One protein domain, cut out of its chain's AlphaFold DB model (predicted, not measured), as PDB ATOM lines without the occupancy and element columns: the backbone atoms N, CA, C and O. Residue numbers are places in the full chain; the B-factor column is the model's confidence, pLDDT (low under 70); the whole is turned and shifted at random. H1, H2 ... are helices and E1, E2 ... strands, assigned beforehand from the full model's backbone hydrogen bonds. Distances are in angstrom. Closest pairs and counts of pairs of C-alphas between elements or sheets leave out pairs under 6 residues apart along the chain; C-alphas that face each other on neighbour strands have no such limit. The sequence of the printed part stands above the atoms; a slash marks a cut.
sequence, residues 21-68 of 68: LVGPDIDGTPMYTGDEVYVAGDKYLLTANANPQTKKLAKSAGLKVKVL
ATOM      1  N   LEU A  21      52.110  40.317 -31.370       86.69
ATOM      2  CA  LEU A  21      50.894  41.103 -31.570       86.69
ATOM      3  C   LEU A  21      50.239  40.701 -32.900       86.69
ATOM      4  O   LEU A  21      50.858  40.822 -33.956       86.69
ATOM      5  N   VAL A  22      48.994  40.234 -32.837       86.94
ATOM      6  CA  VAL A  22      48.201  39.817 -34.006       86.94
ATOM      7  C   VAL A  22      47.350  40.979 -34.522       86.94
ATOM      8  O   VAL A  22      47.153  41.123 -35.726       86.94
ATOM      9  N   GLY A  23      46.876  41.839 -33.621       87.19
ATOM     10  CA  GLY A  23      46.039  42.996 -33.938       87.19
ATOM     11  C   GLY A  23      45.045  43.291 -32.817       87.19
ATOM     12  O   GLY A  23      45.072  42.608 -31.798       87.19
ATOM     13  N   PRO A  24      44.184  44.307 -32.956       89.69
ATOM     14  CA  PRO A  24      43.153  44.595 -31.969       89.69
ATOM     15  C   PRO A  24      41.909  43.708 -32.144       89.69
ATOM     16  O   PRO A  24      41.559  43.318 -33.259       89.69
ATOM     17  N   ASP A  25      41.224  43.422 -31.040       88.38
ATOM     18  CA  ASP A  25      39.887  42.836 -31.035       88.38
ATOM     19  C   ASP A  25      38.815  43.870 -31.439       88.38
ATOM     20  O   ASP A  25      39.114  45.035 -31.723       88.38
ATOM     21  N   ILE A  26      37.545  43.455 -31.480       85.38
ATOM     22  CA  ILE A  26      36.426  44.351 -31.827       85.38
ATOM     23  C   ILE A  26      36.253  45.552 -30.888       85.38
ATOM     24  O   ILE A  26      35.642  46.537 -31.301       85.38
ATOM     25  N   ASP A  27      36.781  45.476 -29.667       86.00
ATOM     26  CA  ASP A  27      36.712  46.528 -28.654       86.00
ATOM     27  C   ASP A  27      37.995  47.389 -28.641       86.00
ATOM     28  O   ASP A  27      38.114  48.328 -27.852       86.00
ATOM     29  N   GLY A  28      38.955  47.111 -29.532       84.88
ATOM     30  CA  GLY A  28      40.235  47.815 -29.624       84.88
ATOM     31  C   GLY A  28      41.324  47.274 -28.690       84.88
ATOM     32  O   GLY A  28      42.398  47.870 -28.601       84.88
ATOM     33  N   THR A  29      41.079  46.157 -28.003       88.25
ATOM     34  CA  THR A  29      42.054  45.511 -27.120       88.25
ATOM     35  C   THR A  29      43.128  44.818 -27.955       88.25
ATOM     36  O   THR A  29      42.782  44.009 -28.812       88.25
ATOM     37  N   PRO A  30      44.428  45.056 -27.714       88.62
ATOM     38  CA  PRO A  30      45.482  44.316 -28.401       88.62
ATOM     39  C   PRO A  30      45.404  42.816 -28.086       88.62
ATOM     40  O   PRO A  30      45.314  42.429 -26.922       88.62
ATOM     41  N   MET A  31      45.480  41.994 -29.129       90.88
ATOM     42  CA  MET A  31      45.514  40.535 -29.069       90.88
ATOM     43  C   MET A  31      46.888  40.023 -29.484       90.88
ATOM     44  O   MET A  31      47.504  40.535 -30.428       90.88
ATOM     45  N   TYR A  32      47.329  38.963 -28.829       90.25
ATOM     46  CA  TYR A  32      48.612  38.322 -29.053       90.25
ATOM     47  C   TYR A  32      48.433  36.855 -29.458       90.25
ATOM     48  O   TYR A  32      47.397  36.236 -29.218       90.25
ATOM     49  N   THR A  33      49.452  36.275 -30.090       86.12
ATOM     50  CA  THR A  33      49.487  34.836 -30.380       86.12
ATOM     51  C   THR A  33      49.409  34.048 -29.076       86.12
ATOM     52  O   THR A  33      50.167  34.332 -28.148       86.12
ATOM     53  N   GLY A  34      48.533  33.050 -29.018       84.88
ATOM     54  CA  GLY A  34      48.215  32.288 -27.814       84.88
ATOM     55  C   GLY A  34      46.972  32.778 -27.067       84.88
ATOM     56  O   GLY A  34      46.490  32.059 -26.192       84.88
ATOM     57  N   ASP A  35      46.414  33.942 -27.416       88.75
ATOM     58  CA  ASP A  35      45.186  34.428 -26.787       88.75
ATOM     59  C   ASP A  35      43.963  33.628 -27.241       88.75
ATOM     60  O   ASP A  35      43.794  33.284 -28.414       88.75
ATOM     61  N   GLU A  36      43.061  33.369 -26.296       90.81
ATOM     62  CA  GLU A  36      41.754  32.799 -26.588       90.81
ATOM     63  C   GLU A  36      40.779  33.890 -27.036       90.81
ATOM     64  O   GLU A  36      40.527  34.872 -26.329       90.81
ATOM     65  N   VAL A  37      40.162  33.684 -28.197       91.50
ATOM     66  CA  VAL A  37      39.198  34.614 -28.786       91.50
ATOM     67  C   VAL A  37      37.931  33.906 -29.252       91.50
ATOM     68  O   VAL A  37      37.953  32.758 -29.699       91.50
ATOM     69  N   TYR A  38      36.802  34.605 -29.188       90.44
ATOM     70  CA  TYR A  38      35.610  34.253 -29.953       90.44
ATOM     71  C   TYR A  38      35.776  34.750 -31.390       90.44
ATOM     72  O   TYR A  38      36.132  35.907 -31.607       90.44
ATOM     73  N   VAL A  39      35.488  33.888 -32.368       88.19
ATOM     74  CA  VAL A  39      35.580  34.220 -33.799       88.19
ATOM     75  C   VAL A  39      34.182  34.369 -34.386       88.19
ATOM     76  O   VAL A  39      33.403  33.417 -34.346       88.19
ATOM     77  N   ALA A  40      33.875  35.534 -34.958       84.06
ATOM     78  CA  ALA A  40      32.614  35.822 -35.638       84.06
ATOM     79  C   ALA A  40      32.889  36.409 -37.033       84.06
ATOM     80  O   ALA A  40      33.032  37.621 -37.198       84.06
ATOM     81  N   GLY A  41      32.980  35.542 -38.046       83.56
ATOM     82  CA  GLY A  41      33.465  35.936 -39.374       83.56
ATOM     83  C   GLY A  41      34.936  36.355 -39.303       83.56
ATOM     84  O   GLY A  41      35.746  35.618 -38.747       83.56
ATOM     85  N   ASP A  42      35.248  37.555 -39.798       82.75
ATOM     86  CA  ASP A  42      36.601  38.140 -39.771       82.75
ATOM     87  C   ASP A  42      36.894  38.941 -38.490       82.75
ATOM     88  O   ASP A  42      37.926  39.600 -38.372       82.75
ATOM     89  N   LYS A  43      35.960  38.935 -37.533       84.31
ATOM     90  CA  LYS A  43      36.075  39.670 -36.274       84.31
ATOM     91  C   LYS A  43      36.451  38.742 -35.126       84.31
ATOM     92  O   LYS A  43      35.911  37.639 -35.000       84.31
ATOM     93  N   TYR A  44      37.312  39.247 -34.252       88.12
ATOM     94  CA  TYR A  44      37.810  38.552 -33.072       88.12
ATOM     95  C   TYR A  44      37.432  39.318 -31.807       88.12
ATOM     96  O   TYR A  44      37.476  40.545 -31.788       88.12
ATOM     97  N   LEU A  45      37.068  38.593 -30.755       88.81
ATOM     98  CA  LEU A  45      36.800  39.154 -29.433       88.81
ATOM     99  C   LEU A  45      37.579  38.377 -28.376       88.81
ATOM    100  O   LEU A  45      37.395  37.164 -28.266       88.81
ATOM    101  N   LEU A  46      38.369  39.066 -27.558       90.06
ATOM    102  CA  LEU A  46      39.156  38.438 -26.500       90.06
ATOM    103  C   LEU A  46      38.251  37.794 -25.432       90.06
ATOM    104  O   LEU A  46      37.413  38.459 -24.817       90.06
ATOM    105  N   THR A  47      38.417  36.496 -25.155       87.00
ATOM    106  CA  THR A  47      37.576  35.804 -24.157       87.00
ATOM    107  C   THR A  47      37.871  36.270 -22.730       87.00
ATOM    108  O   THR A  47      36.968  36.266 -21.882       87.00
ATOM    109  N   ALA A  48      39.111  36.687 -22.456       83.50
ATOM    110  CA  ALA A  48      39.539  37.157 -21.143       83.50
ATOM    111  C   ALA A  48      38.822  38.458 -20.738       83.50
ATOM    112  O   ALA A  48      38.387  38.575 -19.592       83.50
ATOM    113  N   ASN A  49      38.598  39.367 -21.695       77.31
ATOM    114  CA  ASN A  49      37.935  40.655 -21.459       77.31
ATOM    115  C   ASN A  49      36.420  40.621 -21.701       77.31
ATOM    116  O   ASN A  49      35.705  41.543 -21.307       77.31
ATOM    117  N   ALA A  50      35.896  39.548 -22.299       82.94
ATOM    118  CA  ALA A  50      34.465  39.409 -22.520       82.94
ATOM    119  C   ALA A  50      33.694  39.345 -21.187       82.94
ATOM    120  O   ALA A  50      33.892  38.449 -20.354       82.94
ATOM    121  N   ASN A  51      32.747  40.268 -21.011       86.44
ATOM    122  CA  ASN A  51      31.859  40.273 -19.854       86.44
ATOM    123  C   ASN A  51      30.935  39.021 -19.846       86.44
ATOM    124  O   ASN A  51      30.757  38.353 -20.873       86.44
ATOM    125  N   PRO A  52      30.305  38.674 -18.705       86.75
ATOM    126  CA  PRO A  52      29.472  37.473 -18.604       86.75
ATOM    127  C   PRO A  52      28.279  37.431 -19.570       86.75
ATOM    128  O   PRO A  52      27.855  36.344 -19.967       86.75
ATOM    129  N   GLN A  53      27.726  38.586 -19.953       86.62
ATOM    130  CA  GLN A  53      26.638  38.657 -20.931       86.62
ATOM    131  C   GLN A  53      27.152  38.338 -22.336       86.62
ATOM    132  O   GLN A  53      26.548  37.521 -23.027       86.62
ATOM    133  N   THR A  54      28.304  38.884 -22.725       84.88
ATOM    134  CA  THR A  54      28.948  38.618 -24.012       84.88
ATOM    135  C   THR A  54      29.351  37.154 -24.144       84.88
ATOM    136  O   THR A  54      29.102  36.546 -25.179       84.88
ATOM    137  N   LYS A  55      29.861  36.531 -23.073       85.50
ATOM    138  CA  LYS A  55      30.145  35.082 -23.049       85.50
ATOM    139  C   LYS A  55      28.887  34.237 -23.265       85.50
ATOM    140  O   LYS A  55      28.915  33.259 -24.011       85.50
ATOM    141  N   LYS A  56      27.766  34.615 -22.637       88.00
ATOM    142  CA  LYS A  56      26.468  33.950 -22.848       88.00
ATOM    143  C   LYS A  56      25.974  34.133 -24.280       88.00
ATOM    144  O   LYS A  56      25.588  33.146 -24.894       88.00
ATOM    145  N   LEU A  57      26.038  35.351 -24.817       86.94
ATOM    146  CA  LEU A  57      25.652  35.649 -26.197       86.94
ATOM    147  C   LEU A  57      26.505  34.875 -27.201       86.94
ATOM    148  O   LEU A  57      25.950  34.242 -28.090       86.94
ATOM    149  N   ALA A  58      27.825  34.842 -27.017       86.56
ATOM    150  CA  ALA A  58      28.736  34.079 -27.862       86.56
ATOM    151  C   ALA A  58      28.389  32.582 -27.859       86.56
ATOM    152  O   ALA A  58      28.305  31.963 -28.918       86.56
ATOM    153  N   LYS A  59      28.094  32.014 -26.682       85.94
ATOM    154  CA  LYS A  59      27.651  30.619 -26.553       85.94
ATOM    155  C   LYS A  59      26.291  30.377 -27.219       85.94
ATOM    156  O   LYS A  59      26.139  29.386 -27.925       85.94
ATOM    157  N   SER A  60      25.320  31.268 -27.017       86.88
ATOM    158  CA  SER A  60      23.988  31.188 -27.639       86.88
ATOM    159  C   SER A  60      24.032  31.356 -29.158       86.88
ATOM    160  O   SER A  60      23.241  30.734 -29.857       86.88
ATOM    161  N   ALA A  61      24.974  32.148 -29.668       85.69
ATOM    162  CA  ALA A  61      25.242  32.317 -31.093       85.69
ATOM    163  C   ALA A  61      26.079  31.169 -31.693       85.69
ATOM    164  O   ALA A  61      26.342  31.168 -32.893       85.69
ATOM    165  N   GLY A  62      26.512  30.194 -30.882       85.12
ATOM    166  CA  GLY A  62      27.309  29.053 -31.336       85.12
ATOM    167  C   GLY A  62      28.756  29.398 -31.704       85.12
ATOM    168  O   GLY A  62      29.406  28.618 -32.401       85.12
ATOM    169  N   LEU A  63      29.274  30.545 -31.248       86.62
ATOM    170  CA  LEU A  63      30.656  30.944 -31.498       86.62
ATOM    171  C   LEU A  63      31.611  30.012 -30.751       86.62
ATOM    172  O   LEU A  63      31.454  29.747 -29.556       86.62
ATOM    173  N   LYS A  64      32.626  29.528 -31.466       83.38
ATOM    174  CA  LYS A  64      33.683  28.694 -30.890       83.38
ATOM    175  C   LYS A  64      34.825  29.575 -30.399       83.38
ATOM    176  O   LYS A  64      35.155  30.579 -31.030       83.38
ATOM    177  N   VAL A  65      35.422  29.172 -29.281       87.88
ATOM    178  CA  VAL A  65      36.688  29.738 -28.813       87.88
ATOM    179  C   VAL A  65      37.807  29.168 -29.676       87.88
ATOM    180  O   VAL A  65      37.831  27.965 -29.948       87.88
ATOM    181  N   LYS A  66      38.711  30.033 -30.121       88.31
ATOM    182  CA  LYS A  66      39.907  29.676 -30.877       88.31
ATOM    183  C   LYS A  66      41.118  30.328 -30.217       88.31
ATOM    184  O   LYS A  66      41.008  31.443 -29.722       88.31
ATOM    185  N   VAL A  67      42.248  29.634 -30.238       87.62
ATOM    186  CA  VAL A  67      43.549  30.200 -29.868       87.62
ATOM    187  C   VAL A  67      44.158  30.851 -31.112       87.62
ATOM    188  O   VAL A  67      44.157  30.223 -32.179       87.62
ATOM    189  N   LEU A  68      44.591  32.108 -30.990       83.12
ATOM    190  CA  LEU A  68      45.254  32.863 -32.061       83.12
ATOM    191  C   LEU A  68      46.685  32.396 -32.323       83.12
ATOM    192  O   LEU A  68      47.413  32.120 -31.346       83.12
TER     193      LEU A  68
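AT A GLANCE: This is residues 21 to 68 of the 68 residues of an uncharacterized protein of Weissella ceti (UniProt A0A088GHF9). A small three-stranded sheet, E4, E3 and E5, forms the middle of an elongated domain, with the hairpin of E1 and E2 toward one end of the long axis and the single helix H1 at the other end, where it only grazes the sheet. The 48 printed residues hold five named strands and one named helix in the order E1, E2, E3, E4, H1, E5; the class is mixed, helices and strands. Both sheets are antiparallel, E4 - E3 - E5 and E1 - E2. The whole is compact, with a radius of gyration of the C-alphas of 9.8 A and spans of 29 by 17 by 16 A.

HOW THE PARTS SIT: E1, residues 21 to 24, and E2, residues 30 to 32, form an antiparallel hairpin, with N 22 and O 31 within hydrogen-bond range at 2.8 A. E3, residues 36 to 40, and E4, residues 43 to 46, form a second hairpin, with N 38 and O 45 at 2.8 A. The closest C-alphas of E2 and E4, those of Met 31 and Leu 46, are 7.2 A apart. H1, residues 52 to 60, only grazes the sheet with residues 54 to 59; its closest C-alpha pair with E3 is Ala 58 and Tyr 38, 7.2 A. In H1 every O i to N i+4 pair is within hydrogen-bond range. E5, residues 65 to 67, is the antiparallel neighbour of E3, with N 37 and O 66 at 2.8 A. E4, H1 and E5 make a split strand-helix-strand unit, two strands of one sheet that are not neighbours, with a helix between them along the chain and E3 between them in the sheet, and its crossover is right-handed. E1 and H1 are apart.

IN THESE COORDINATES: E1 begins at C-alpha 21, (50.894, 41.103, -31.570). E3 measures 13.2 A from first to last C-alpha, E4 10.3 A and H1 12.3 A. H1 ends at C-alpha 60, (23.988, 31.188, -27.639), and E5 at C-alpha 67, (43.549, 30.200, -29.868).

THE WHOLE: The two C-alphas farthest apart, those of Leu 21 and Ser 60, are 28.9 A apart. The printed part has no cut, its five links are tight, and no printed residue is under 70 in pLDDT.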